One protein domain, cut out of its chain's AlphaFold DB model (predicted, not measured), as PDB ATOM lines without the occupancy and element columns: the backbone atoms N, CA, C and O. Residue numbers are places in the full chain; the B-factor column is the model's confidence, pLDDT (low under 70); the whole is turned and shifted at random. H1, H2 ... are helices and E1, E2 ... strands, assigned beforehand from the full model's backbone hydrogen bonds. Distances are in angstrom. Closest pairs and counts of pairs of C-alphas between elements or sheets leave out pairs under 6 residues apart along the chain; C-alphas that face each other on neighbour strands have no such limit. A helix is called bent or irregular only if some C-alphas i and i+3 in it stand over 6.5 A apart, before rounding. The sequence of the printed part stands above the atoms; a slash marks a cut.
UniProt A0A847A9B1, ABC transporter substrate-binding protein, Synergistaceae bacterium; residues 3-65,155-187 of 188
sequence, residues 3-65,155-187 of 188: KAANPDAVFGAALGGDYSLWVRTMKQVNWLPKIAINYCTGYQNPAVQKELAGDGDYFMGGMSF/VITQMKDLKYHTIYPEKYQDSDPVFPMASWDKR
ATOM      1  N   LYS A   3     257.944 195.427 274.312       94.75
ATOM      2  CA  LYS A   3     257.644 195.600 272.882       94.75
ATOM      3  C   LYS A   3     258.600 194.826 271.966       94.75
ATOM      4  O   LYS A   3     258.158 194.245 270.985       94.75
ATOM      5  N   ALA A   4     259.898 194.815 272.275       96.94
ATOM      6  CA  ALA A   4     260.891 194.104 271.466       96.94
ATOM      7  C   ALA A   4     260.792 192.577 271.618       96.94
ATOM      8  O   ALA A   4     261.015 191.858 270.652       96.94
ATOM      9  N   ALA A   5     260.454 192.092 272.817       97.50
ATOM     10  CA  ALA A   5     260.231 190.668 273.070       97.50
ATOM     11  C   ALA A   5     258.873 190.176 272.536       97.50
ATOM     12  O   ALA A   5     258.728 188.994 272.254       97.50
ATOM     13  N   ASN A   6     257.899 191.084 272.412       96.12
ATOM     14  CA  ASN A   6     256.541 190.850 271.927       96.12
ATOM     15  C   ASN A   6     255.872 189.583 272.507       96.12
ATOM     16  O   ASN A   6     255.440 188.720 271.739       96.12
ATOM     17  N   PRO A   7     255.811 189.432 273.845       97.31
ATOM     18  CA  PRO A   7     255.175 188.272 274.455       97.31
ATOM     19  C   PRO A   7     253.677 188.225 274.133       97.31
ATOM     20  O   PRO A   7     253.006 189.256 274.067       97.31
ATOM     21  N   ASP A   8     253.138 187.011 274.007       97.56
ATOM     22  CA  ASP A   8     251.699 186.803 273.827       97.56
ATOM     23  C   ASP A   8     250.904 187.209 275.076       97.56
ATOM     24  O   ASP A   8     249.826 187.789 274.962       97.56
ATOM     25  N   ALA A   9     251.449 186.935 276.264       96.62
ATOM     26  CA  ALA A   9     250.817 187.203 277.547       96.62
ATOM     27  C   ALA A   9     251.725 188.029 278.459       96.62
ATOM     28  O   ALA A   9     252.936 187.804 278.516       96.62
ATOM     29  N   VAL A  10     251.126 188.947 279.213       96.19
ATOM     30  CA  VAL A  10     251.805 189.678 280.285       96.19
ATOM     31  C   VAL A  10     251.035 189.520 281.587       96.19
ATOM     32  O   VAL A  10     249.835 189.774 281.639       96.19
ATOM     33  N   PHE A  11     251.751 189.141 282.643       94.62
ATOM     34  CA  PHE A  11     251.261 189.176 284.016       94.62
ATOM     35  C   PHE A  11     251.825 190.430 284.682       94.62
ATOM     36  O   PHE A  11     253.038 190.547 284.857       94.62
ATOM     37  N   GLY A  12     250.956 191.400 284.964       89.62
ATOM     38  CA  GLY A  12     251.337 192.717 285.472       89.62
ATOM     39  C   GLY A  12     250.913 192.917 286.922       89.62
ATOM     40  O   GLY A  12     249.781 192.618 287.279       89.62
ATOM     41  N   ALA A  13     251.795 193.467 287.752       89.75
ATOM     42  CA  ALA A  13     251.483 193.888 289.119       89.75
ATOM     43  C   ALA A  13     251.817 195.379 289.280       89.75
ATOM     44  O   ALA A  13     252.774 195.746 289.954       89.75
ATOM     45  N   ALA A  14     251.069 196.231 288.575       90.50
ATOM     46  CA  ALA A  14     251.204 197.682 288.659       90.50
ATOM     47  C   ALA A  14     250.117 198.251 289.582       90.50
ATOM     48  O   ALA A  14     248.943 197.900 289.458       90.50
ATOM     49  N   LEU A  15     250.513 199.122 290.511       88.69
ATOM     50  CA  LEU A  15     249.640 199.663 291.554       88.69
ATOM     51  C   LEU A  15     249.252 201.106 291.242       88.69
ATOM     52  O   LEU A  15     250.078 201.882 290.766       88.69
ATOM     53  N   GLY A  16     248.009 201.479 291.555       84.62
ATOM     54  CA  GLY A  16     247.530 202.861 291.442       84.62
ATOM     55  C   GLY A  16     247.943 203.553 290.135       84.62
ATOM     56  O   GLY A  16     247.682 203.049 289.044       84.62
ATOM     57  N   GLY A  17     248.622 204.699 290.246       88.62
ATOM     58  CA  GLY A  17     249.046 205.507 289.096       88.62
ATOM     59  C   GLY A  17     250.063 204.836 288.162       88.62
ATOM     60  O   GLY A  17     250.094 205.169 286.976       88.62
ATOM     61  N   ASP A  18     250.841 203.856 288.638       92.81
ATOM     62  CA  ASP A  18     251.765 203.106 287.776       92.81
ATOM     63  C   ASP A  18     250.999 202.260 286.755       92.81
ATOM     64  O   ASP A  18     251.468 202.068 285.633       92.81
ATOM     65  N   TYR A  19     249.789 201.807 287.101       95.25
ATOM     66  CA  TYR A  19     248.905 201.124 286.159       95.25
ATOM     67  C   TYR A  19     248.424 202.073 285.057       95.25
ATOM     68  O   TYR A  19     248.487 201.732 283.873       95.25
ATOM     69  N   SER A  20     248.034 203.301 285.414       95.12
ATOM     70  CA  SER A  20     247.683 204.330 284.427       95.12
ATOM     71  C   SER A  20     248.860 204.634 283.495       95.12
ATOM     72  O   SER A  20     248.699 204.689 282.273       95.12
ATOM     73  N   LEU A  21     250.067 204.797 284.052       95.44
ATOM     74  CA  LEU A  21     251.287 205.035 283.280       95.44
ATOM     75  C   LEU A  21     251.603 203.862 282.346       95.44
ATOM     76  O   LEU A  21     251.957 204.074 281.185       95.44
ATOM     77  N   TRP A  22     251.446 202.634 282.828       95.38
ATOM     78  CA  TRP A  22     251.659 201.414 282.062       95.38
ATOM     79  C   TRP A  22     250.762 201.340 280.823       95.38
ATOM     80  O   TRP A  22     251.260 201.200 279.701       95.38
ATOM     81  N   VAL A  23     249.448 201.503 281.010       96.06
ATOM     82  CA  VAL A  23     248.458 201.465 279.923       96.06
ATOM     83  C   VAL A  23     248.711 202.584 278.912       96.06
ATOM     84  O   VAL A  23     248.793 202.332 277.706       96.06
ATOM     85  N   ARG A  24     248.957 203.810 279.390       96.81
ATOM     86  CA  ARG A  24     249.303 204.950 278.528       96.81
ATOM     87  C   ARG A  24     250.586 204.720 277.742       96.81
ATOM     88  O   ARG A  24     250.636 205.059 276.564       96.81
ATOM     89  N   THR A  25     251.605 204.124 278.357       96.75
ATOM     90  CA  THR A  25     252.880 203.832 277.689       96.75
ATOM     91  C   THR A  25     252.680 202.822 276.563       96.75
ATOM     92  O   THR A  25     253.168 203.045 275.457       96.75
ATOM     93  N   MET A  26     251.915 201.749 276.800       96.56
ATOM     94  CA  MET A  26     251.557 200.770 275.764       96.56
ATOM     95  C   MET A  26     250.836 201.423 274.578       96.56
ATOM     96  O   MET A  26     251.184 201.161 273.423       96.56
ATOM     97  N   LYS A  27     249.900 202.339 274.848       96.75
ATOM     98  CA  LYS A  27     249.221 203.129 273.814       96.75
ATOM     99  C   LYS A  27     250.175 204.054 273.059       96.75
ATOM    100  O   LYS A  27     250.195 204.032 271.831       96.75
ATOM    101  N   GLN A  28     251.016 204.811 273.765       97.06
ATOM    102  CA  GLN A  28     251.993 205.733 273.168       97.06
ATOM    103  C   GLN A  28     252.960 205.029 272.214       97.06
ATOM    104  O   GLN A  28     253.278 205.561 271.152       97.06
ATOM    105  N   VAL A  29     253.420 203.825 272.565       96.38
ATOM    106  CA  VAL A  29     254.314 203.042 271.699       96.38
ATOM    107  C   VAL A  29     253.562 202.140 270.717       96.38
ATOM    108  O   VAL A  29     254.212 201.353 270.023       96.38
ATOM    109  N   ASN A  30     252.231 202.247 270.646       95.69
ATOM    110  CA  ASN A  30     251.331 201.439 269.826       95.69
ATOM    111  C   ASN A  30     251.641 199.934 269.901       95.69
ATOM    112  O   ASN A  30     251.909 199.279 268.892       95.69
ATOM    113  N   TRP A  31     251.695 199.401 271.120       96.06
ATOM    114  CA  TRP A  31     251.937 197.984 271.375       96.06
ATOM    115  C   TRP A  31     250.974 197.457 272.438       96.06
ATOM    116  O   TRP A  31     250.705 198.143 273.421       96.06
ATOM    117  N   LEU A  32     250.484 196.233 272.242       96.69
ATOM    118  CA  LEU A  32     249.683 195.472 273.197       96.69
ATOM    119  C   LEU A  32     250.096 193.994 273.126       96.69
ATOM    120  O   LEU A  32     250.300 193.496 272.015       96.69
ATOM    121  N   PRO A  33     250.180 193.273 274.260       96.94
ATOM    122  CA  PRO A  33     250.193 191.814 274.232       96.94
ATOM    123  C   PRO A  33     248.818 191.285 273.786       96.94
ATOM    124  O   PRO A  33     247.823 192.014 273.807       96.94
ATOM    125  N   LYS A  34     248.726 189.998 273.425       97.56
ATOM    126  CA  LYS A  34     247.423 189.375 273.120       97.56
ATOM    127  C   LYS A  34     246.527 189.311 274.357       97.56
ATOM    128  O   LYS A  34     245.309 189.367 274.217       97.56
ATOM    129  N   ILE A  35     247.124 189.191 275.543       97.00
ATOM    130  CA  ILE A  35     246.440 189.193 276.837       97.00
ATOM    131  C   ILE A  35     247.311 189.860 277.909       97.00
ATOM    132  O   ILE A  35     248.527 189.654 277.959       97.00
ATOM    133  N   ALA A  36     246.686 190.643 278.784       96.12
ATOM    134  CA  ALA A  36     247.309 191.193 279.982       96.12
ATOM    135  C   ALA A  36     246.451 190.846 281.203       96.12
ATOM    136  O   ALA A  36     245.298 191.273 281.281       96.12
ATOM    137  N   ILE A  37     247.019 190.075 282.133       95.19
ATOM    138  CA  ILE A  37     246.380 189.671 283.388       95.19
ATOM    139  C   ILE A  37     247.039 190.459 284.510       95.19
ATOM    140  O   ILE A  37     248.235 190.324 284.770       95.19
ATOM    141  N   ASN A  38     246.253 191.303 285.158       94.25
ATOM    142  CA  ASN A  38     246.736 192.281 286.108       94.25
ATOM    143  C   ASN A  38     246.338 191.882 287.524       94.25
ATOM    144  O   ASN A  38     245.218 191.444 287.788       94.25
ATOM    145  N   TYR A  39     247.291 192.024 288.432       84.94
ATOM    146  CA  TYR A  39     247.130 191.745 289.844       84.94
ATOM    147  C   TYR A  39     247.139 193.052 290.638       84.94
ATOM    148  O   TYR A  39     247.888 193.976 290.312       84.94
ATOM    149  N   CYS A  40     246.369 193.070 291.728       79.88
ATOM    150  CA  CYS A  40     246.322 194.146 292.716       79.88
ATOM    151  C   CYS A  40     245.652 195.448 292.224       79.88
ATOM    152  O   CYS A  40     244.896 195.468 291.249       79.88
ATOM    153  N   THR A  41     245.870 196.532 292.969       77.31
ATOM    154  CA  THR A  41     244.952 197.676 293.038       77.31
ATOM    155  C   THR A  41     244.872 198.516 291.778       77.31
ATOM    156  O   THR A  41     243.837 199.122 291.540       77.31
ATOM    157  N   GLY A  42     245.912 198.566 290.942       87.81
ATOM    158  CA  GLY A  42     245.882 199.386 289.729       87.81
ATOM    159  C   GLY A  42     244.724 199.012 288.802       87.81
ATOM    160  O   GLY A  42     243.936 199.868 288.407       87.81
ATOM    161  N   TYR A  43     244.570 197.713 288.531       92.06
ATOM    162  CA  TYR A  43     243.451 197.199 287.741       92.06
ATOM    163  C   TYR A  43     242.117 197.319 288.475       92.06
ATOM    164  O   TYR A  43     241.136 197.700 287.859       92.06
ATOM    165  N   GLN A  44     242.080 197.012 289.771       89.06
ATOM    166  CA  GLN A  44     240.835 196.906 290.540       89.06
ATOM    167  C   GLN A  44     240.244 198.269 290.944       89.06
ATOM    168  O   GLN A  44     239.055 198.358 291.247       89.06
ATOM    169  N   ASN A  45     241.046 199.339 290.946       86.62
ATOM    170  CA  ASN A  45     240.642 200.651 291.443       86.62
ATOM    171  C   ASN A  45     239.711 201.385 290.451       86.62
ATOM    172  O   ASN A  45     240.159 201.789 289.372       86.62
ATOM    173  N   PRO A  46     238.446 201.670 290.819       83.31
ATOM    174  CA  PRO A  46     237.498 202.344 289.932       83.31
ATOM    175  C   PRO A  46     237.928 203.749 289.489       83.31
ATOM    176  O   PRO A  46     237.557 204.187 288.402       83.31
ATOM    177  N   ALA A  47     238.701 204.479 290.301       86.62
ATOM    178  CA  ALA A  47     239.209 205.800 289.935       86.62
ATOM    179  C   ALA A  47     240.257 205.715 288.813       86.62
ATOM    180  O   ALA A  47     240.218 206.524 287.889       86.62
ATOM    181  N   VAL A  48     241.126 204.698 288.851       89.94
ATOM    182  CA  VAL A  48     242.094 204.415 287.776       89.94
ATOM    183  C   VAL A  48     241.365 204.031 286.487       89.94
ATOM    184  O   VAL A  48     241.686 204.540 285.416       89.94
ATOM    185  N   GLN A  49     240.324 203.201 286.576       90.56
ATOM    186  CA  GLN A  49     239.548 202.821 285.391       90.56
ATOM    187  C   GLN A  49     238.800 204.013 284.783       90.56
ATOM    188  O   GLN A  49     238.799 204.185 283.566       90.56
ATOM    189  N   LYS A  50     238.240 204.902 285.615       89.88
ATOM    190  CA  LYS A  50     237.649 206.171 285.152       89.88
ATOM    191  C   LYS A  50     238.673 207.075 284.463       89.88
ATOM    192  O   LYS A  50     238.330 207.718 283.477       89.88
ATOM    193  N   GLU A  51     239.904 207.130 284.969       93.00
ATOM    194  CA  GLU A  51     240.999 207.892 284.358       93.00
ATOM    195  C   GLU A  51     241.384 207.338 282.974       93.00
ATOM    196  O   GLU A  51     241.686 208.111 282.062       93.00
ATOM    197  N   LEU A  52     241.390 206.011 282.818       94.50
ATOM    198  CA  LEU A  52     241.761 205.337 281.574       94.50
ATOM    199  C   LEU A  52     240.634 205.305 280.532       94.50
ATOM    200  O   LEU A  52     240.926 205.286 279.336       94.50
ATOM    201  N   ALA A  53     239.367 205.328 280.950       93.56
ATOM    202  CA  ALA A  53     238.216 205.213 280.053       93.56
ATOM    203  C   ALA A  53     238.374 204.012 279.090       93.56
ATOM    204  O   ALA A  53     238.798 202.939 279.515       93.56
ATOM    205  N   GLY A  54     238.097 204.186 277.792       95.00
ATOM    206  CA  GLY A  54     238.261 203.129 276.779       95.00
ATOM    207  C   GLY A  54     239.695 202.592 276.625       95.00
ATOM    208  O   GLY A  54     239.900 201.507 276.074       95.00
ATOM    209  N   ASP A  55     240.714 203.284 277.154       95.75
ATOM    210  CA  ASP A  55     242.079 202.746 277.159       95.75
ATOM    211  C   ASP A  55     242.229 201.577 278.147       95.75
ATOM    212  O   ASP A  55     243.092 200.719 277.959       95.75
ATOM    213  N   GLY A  56     241.364 201.507 279.163       95.06
ATOM    214  CA  GLY A  56     241.296 200.403 280.120       95.06
ATOM    215  C   GLY A  56     240.596 199.154 279.581       95.06
ATOM    216  O   GLY A  56     240.740 198.083 280.170       95.06
ATOM    217  N   ASP A  57     239.885 199.247 278.453       96.06
ATOM    218  CA  ASP A  57     239.119 198.122 277.917       96.06
ATOM    219  C   ASP A  57     240.007 196.922 277.549       96.06
ATOM    220  O   ASP A  57     241.165 197.046 277.126       96.06
ATOM    221  N   TYR A  58     239.428 195.732 277.688       96.56
ATOM    222  CA  TYR A  58     239.997 194.414 277.398       96.56
ATOM    223  C   TYR A  58     241.147 193.962 278.303       96.56
ATOM    224  O   TYR A  58     241.527 192.789 278.239       96.56
ATOM    225  N   PHE A  59     241.659 194.828 279.182       96.69
ATOM    226  CA  PHE A  59     242.553 194.406 280.254       96.69
ATOM    227  C   PHE A  59     241.811 193.502 281.239       96.69
ATOM    228  O   PHE A  59     240.634 193.715 281.547       96.69
ATOM    229  N   MET A  60     242.513 192.479 281.718       96.19
ATOM    230  CA  MET A  60     241.963 191.473 282.618       96.19
ATOM    231  C   MET A  60     242.658 191.518 283.966       96.19
ATOM    232  O   MET A  60     243.800 191.972 284.058       96.19
ATOM    233  N   GLY A  61     242.025 190.978 284.997       95.12
ATOM    234  CA  GLY A  61     242.668 190.818 286.290       95.12
ATOM    235  C   GLY A  61     241.863 189.986 287.269       95.12
ATOM    236  O   GLY A  61     240.678 189.732 287.069       95.12
ATOM    237  N   GLY A  62     242.541 189.528 288.318       93.19
ATOM    238  CA  GLY A  62     241.883 188.866 289.439       93.19
ATOM    239  C   GLY A  62     241.102 189.878 290.267       93.19
ATOM    240  O   GLY A  62     241.572 190.997 290.467       93.19
ATOM    241  N   MET A  63     239.927 189.500 290.755       91.38
ATOM    242  CA  MET A  63     239.073 190.382 291.540       91.38
ATOM    243  C   MET A  63     238.182 189.570 292.481       91.38
ATOM    244  O   MET A  63     237.637 188.536 292.094       91.38
ATOM    245  N   SER A  64     238.023 190.032 293.719       91.19
ATOM    246  CA  SER A  64     237.093 189.435 294.687       91.19
ATOM    247  C   SER A  64     235.767 190.194 294.761       91.19
ATOM    248  O   SER A  64     234.783 189.642 295.248       91.19
ATOM    249  N   PHE A  65     235.718 191.425 294.237       92.31
ATOM    250  CA  PHE A  65     234.531 192.277 294.246       92.31
ATOM    251  C   PHE A  65     234.412 193.166 293.002       92.31
ATOM    252  O   PHE A  65     235.327 193.924 292.695       92.31
ATOM    253  N   VAL A 155     237.519 185.805 291.150       95.62
ATOM    254  CA  VAL A 155     237.191 185.629 289.741       95.62
ATOM    255  C   VAL A 155     238.233 186.339 288.884       95.62
ATOM    256  O   VAL A 155     238.949 187.216 289.367       95.62
ATOM    257  N   ILE A 156     238.319 185.977 287.609       95.88
ATOM    258  CA  ILE A 156     238.978 186.812 286.608       95.88
ATOM    259  C   ILE A 156     237.905 187.661 285.950       95.88
ATOM    260  O   ILE A 156     236.891 187.140 285.472       95.88
ATOM    261  N   THR A 157     238.150 188.964 285.898       96.19
ATOM    262  CA  THR A 157     237.318 189.901 285.157       96.19
ATOM    263  C   THR A 157     238.048 190.481 283.959       96.19
ATOM    264  O   THR A 157     239.277 190.443 283.878       96.19
ATOM    265  N   GLN A 158     237.276 190.983 282.999       96.62
ATOM    266  CA  GLN A 158     237.750 191.798 281.892       96.62
ATOM    267  C   GLN A 158     237.011 193.138 281.907       96.62
ATOM    268  O   GLN A 158     235.787 193.178 282.034       96.62
ATOM    269  N   MET A 159     237.766 194.231 281.790       95.19
ATOM    270  CA  MET A 159     237.210 195.581 281.720       95.19
ATOM    271  C   MET A 159     236.574 195.811 280.350       95.19
ATOM    272  O   MET A 159     237.194 195.515 279.325       95.19
ATOM    273  N   LYS A 160     235.358 196.350 280.324       94.31
ATOM    274  CA  LYS A 160     234.713 196.848 279.109       94.31
ATOM    275  C   LYS A 160     233.654 197.879 279.476       94.31
ATOM    276  O   LYS A 160     232.887 197.645 280.405       94.31
ATOM    277  N   ASP A 161     233.592 198.995 278.752       91.75
ATOM    278  CA  ASP A 161     232.569 200.032 278.957       91.75
ATOM    279  C   ASP A 161     232.504 200.506 280.430       91.75
ATOM    280  O   ASP A 161     231.426 200.724 280.990       91.75
ATOM    281  N   LEU A 162     233.677 200.633 281.072       91.00
ATOM    282  CA  LEU A 162     233.856 200.971 282.497       91.00
ATOM    283  C   LEU A 162     233.244 199.970 283.498       91.00
ATOM    284  O   LEU A 162     233.032 200.316 284.664       91.00
ATOM    285  N   LYS A 163     232.983 198.732 283.070       92.31
ATOM    286  CA  LYS A 163     232.477 197.646 283.915       92.31
ATOM    287  C   LYS A 163     233.426 196.461 283.933       92.31
ATOM    288  O   LYS A 163     234.052 196.118 282.930       92.31
ATOM    289  N   TYR A 164     233.484 195.794 285.079       94.38
ATOM    290  CA  TYR A 164     234.193 194.531 285.214       94.38
ATOM    291  C   TYR A 164     233.244 193.379 284.906       94.38
ATOM    292  O   TYR A 164     232.376 193.046 285.713       94.38
ATOM    293  N   HIS A 165     233.438 192.745 283.757       96.06
ATOM    294  CA  HIS A 165     232.705 191.538 283.409       96.06
ATOM    295  C   HIS A 165     233.437 190.306 283.911       96.06
ATOM    296  O   HIS A 165     234.647 190.194 283.720       96.06
ATOM    297  N   THR A 166     232.720 189.375 284.529       97.31
ATOM    298  CA  THR A 166     233.320 188.133 285.012       97.31
ATOM    299  C   THR A 166     233.458 187.156 283.858       97.31
ATOM    300  O   THR A 166     232.465 186.780 283.241       97.31
ATOM    301  N   ILE A 167     234.691 186.729 283.583       97.06
ATOM    302  CA  ILE A 167     235.011 185.826 282.468       97.06
ATOM    303  C   ILE A 167     235.420 184.424 282.934       97.06
ATOM    304  O   ILE A 167     235.395 183.489 282.143       97.06
ATOM    305  N   TYR A 168     235.814 184.266 284.203       96.38
ATOM    306  CA  TYR A 168     236.194 182.976 284.786       96.38
ATOM    307  C   TYR A 168     236.089 183.012 286.325       96.38
ATOM    308  O   TYR A 168     236.401 184.048 286.912       96.38
ATOM    309  N   PRO A 169     235.731 181.911 287.015       95.69
ATOM    310  CA  PRO A 169     235.303 180.623 286.468       95.69
ATOM    311  C   PRO A 169     233.897 180.680 285.869       95.69
ATOM    312  O   PRO A 169     233.108 181.564 286.204       95.69
ATOM    313  N   GLU A 170     233.570 179.701 285.025       95.44
ATOM    314  CA  GLU A 170     232.318 179.613 284.253       95.44
ATOM    315  C   GLU A 170     231.077 179.725 285.150       95.44
ATOM    316  O   GLU A 170     230.060 180.295 284.767       95.44
ATOM    317  N   LYS A 171     231.178 179.248 286.398       94.88
ATOM    318  CA  LYS A 171     230.120 179.348 287.414       94.88
ATOM    319  C   LYS A 171     229.663 180.791 287.690       94.88
ATOM    320  O   LYS A 171     228.497 180.992 288.021       94.88
ATOM    321  N   TYR A 172     230.569 181.766 287.614       96.31
ATOM    322  CA  TYR A 172     230.285 183.183 287.881       96.31
ATOM    323  C   TYR A 172     230.323 184.041 286.609       96.31
ATOM    324  O   TYR A 172     230.132 185.253 286.689       96.31
ATOM    325  N   GLN A 173     230.582 183.423 285.455       96.12
ATOM    326  CA  GLN A 173     230.794 184.106 284.189       96.12
ATOM    327  C   GLN A 173     229.533 184.849 283.727       96.12
ATOM    328  O   GLN A 173     228.421 184.320 283.781       96.12
ATOM    329  N   ASP A 174     229.707 186.080 283.250       95.38
ATOM    330  CA  ASP A 174     228.641 186.876 282.639       95.38
ATOM    331  C   ASP A 174     229.004 187.508 281.291       95.38
ATOM    332  O   ASP A 174     228.156 188.151 280.668       95.38
ATOM    333  N   SER A 175     230.218 187.264 280.798       95.25
ATOM    334  CA  SER A 175     230.603 187.533 279.417       95.25
ATOM    335  C   SER A 175     231.668 186.549 278.935       95.25
ATOM    336  O   SER A 175     232.397 185.953 279.728       95.25
ATOM    337  N   ASP A 176     231.774 186.382 277.619       96.50
ATOM    338  CA  ASP A 176     232.923 185.709 277.018       96.50
ATOM    339  C   ASP A 176     234.142 186.644 276.997       96.50
ATOM    340  O   ASP A 176     233.994 187.844 276.726       96.50
ATOM    341  N   PRO A 177     235.359 186.126 277.240       95.56
ATOM    342  CA  PRO A 177     236.568 186.929 277.146       95.56
ATOM    343  C   PRO A 177     236.828 187.375 275.704       95.56
ATOM    344  O   PRO A 177     236.823 186.574 274.768       95.56
ATOM    345  N   VAL A 178     237.168 188.650 275.523       95.88
ATOM    346  CA  VAL A 178     237.708 189.151 274.257       95.88
ATOM    347  C   VAL A 178     239.199 188.841 274.207       95.88
ATOM    348  O   VAL A 178     239.996 189.443 274.931       95.88
ATOM    349  N   PHE A 179     239.565 187.896 273.345       94.88
ATOM    350  CA  PHE A 179     240.941 187.486 273.092       94.88
ATOM    351  C   PHE A 179     241.182 187.274 271.585       94.88
ATOM    352  O   PHE A 179     240.387 186.591 270.936       94.88
ATOM    353  N   PRO A 180     242.300 187.770 271.020       96.44
ATOM    354  CA  PRO A 180     243.248 188.713 271.620       96.44
ATOM    355  C   PRO A 180     242.599 190.054 271.985       96.44
ATOM    356  O   PRO A 180     241.553 190.406 271.441       96.44
ATOM    357  N   MET A 181     243.233 190.818 272.876       96.62
ATOM    358  CA  MET A 181     242.805 192.186 273.179       96.62
ATOM    359  C   MET A 181     242.688 193.009 271.889       96.62
ATOM    360  O   MET A 181     243.595 192.999 271.052       96.62
ATOM    361  N   ALA A 182     241.586 193.748 271.738       95.69
ATOM    362  CA  ALA A 182     241.400 194.607 270.576       95.69
ATOM    363  C   ALA A 182     242.487 195.695 270.534       95.69
ATOM    364  O   ALA A 182     242.814 196.316 271.557       95.69
ATOM    365  N   SER A 183     243.044 195.916 269.343       94.38
ATOM    366  CA  SER A 183     244.039 196.961 269.099       94.38
ATOM    367  C   SER A 183     243.442 198.347 269.335       94.38
ATOM    368  O   SER A 183     242.234 198.530 269.213       94.38
ATOM    369  N   TRP A 184     244.286 199.320 269.687       94.69
ATOM    370  CA  TRP A 184     243.858 200.674 270.067       94.69
ATOM    371  C   TRP A 184     242.970 201.360 269.019       94.69
ATOM    372  O   TRP A 184     242.012 202.026 269.380       94.69
ATOM    373  N   ASP A 185     243.260 201.160 267.733       92.44
ATOM    374  CA  ASP A 185     242.527 201.701 266.579       92.44
ATOM    375  C   ASP A 185     241.149 201.057 266.346       92.44
ATOM    376  O   ASP A 185     240.359 201.558 265.552       92.44
ATOM    377  N   LYS A 186     240.864 199.941 267.027       90.12
ATOM    378  CA  LYS A 186     239.592 199.205 266.955       90.12
ATOM    379  C   LYS A 186     238.747 199.360 268.218       90.12
ATOM    380  O   LYS A 186     237.756 198.647 268.376       90.12
ATOM    381  N   ARG A 187     239.158 200.238 269.134       86.38
ATOM    382  CA  ARG A 187     238.374 200.631 270.309       86.38
ATOM    383  C   ARG A 187     237.592 201.885 269.923       86.38
ATOM    384  O   ARG A 187     238.176 202.787 269.330       86.38
TER     385      ARG A 187
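What this domain is: This is residues 3 to 65 and 155 to 187 of the 188 residues of the protein "ABC transporter substrate-binding protein" of Synergistaceae bacterium (UniProt A0A847A9B1). A strongly twisted wall of five strands has a small group of helices on one side: the short H2 and H3 are on the sheet, and H1 runs side by side with H3 but is not itself on the sheet. From E5 a tail of 19 residues with no named element, 169 to 187, runs on to the end of the printed part. The 96 printed residues hold three named helices and five named strands, in the order E1 H1 E2 H2 H3 E3 E4 E5, a mixed class of helices and strands. The sheet is mixed, in the order E1, E2, E3, E4, E5. The whole is compact, with a radius of gyration of the C-alphas of 12.4 A and spans of 37 by 25 by 22 A.

How they stand to each other: Edge strand E1, residues 9 to 12, is parallel to E2, residues 35 to 38, at 16 degrees; N 12 and O 37 are 2.9 A apart, within hydrogen-bond range. E2 is parallel to E3, residues 60 to 63, at 30 degrees, with N 38 and O 60 at 2.8 A. E3 is antiparallel to E4, residues 155 to 160, at 134 degrees, with N 63 and O 155 at 2.8 A. E4 forms a hairpin with the other edge strand, E5, residues 163 to 168, at 140 degrees, with N 158 and O 165 at 2.8 A. E1, E2 and H1, residues 16 to 28, make a strand-helix-strand unit, two parallel neighbour strands with a helix between them in the chain; its crossover is right-handed. A second such unit, also right-handed, is E2, then H2, residues 41 to 44, and H3, residues 46 to 56, then E3. H3 and the sheet make two layers, a helix on one face of a sheet. The closest C-alphas of H3 and E4, those of Gly 56 and Met 159, are 6.5 A apart. H2 is on the sheet at a height of 7.8 A, only just over E3, on which 3 of its C-alphas fall. H1 touches H3, the same way at a shallow tilt of 9 degrees, closest at the C-alphas of Ser 20 and Val 48, 6.5 A. With residues 16 to 20 alone H1 touches H2, closest at the C-alphas of Gly 16 and Gly 42, 4.2 A. O i to N i+4 pairs are within hydrogen-bond range in 8 of 9 cases in H1 and 4 of 7 in H3, and H2 is too short for such a pair.

Where its parts are: E1 begins at C-alpha 9, (250.817, 187.203, 277.547), and E5 ends at C-alpha 168, (236.194, 182.976, 284.786). H1 spans 19.0 A, E4 15.7 A and E5 15.2 A. H3, 10.7 A long, is irregular: C-alphas 51 and 54 are 9.4 A apart.

The domain as a whole: The C-alphas farthest apart, those of Ala 4 and Lys 171, are 37.7 A apart. Residues 66 to 154 are not printed, and C-alphas 65 and 155 are 8.5 A apart across this cut. Of the links printed whole, none is long. No printed residue has a pLDDT under 70; the mean of the printed part is 93.7.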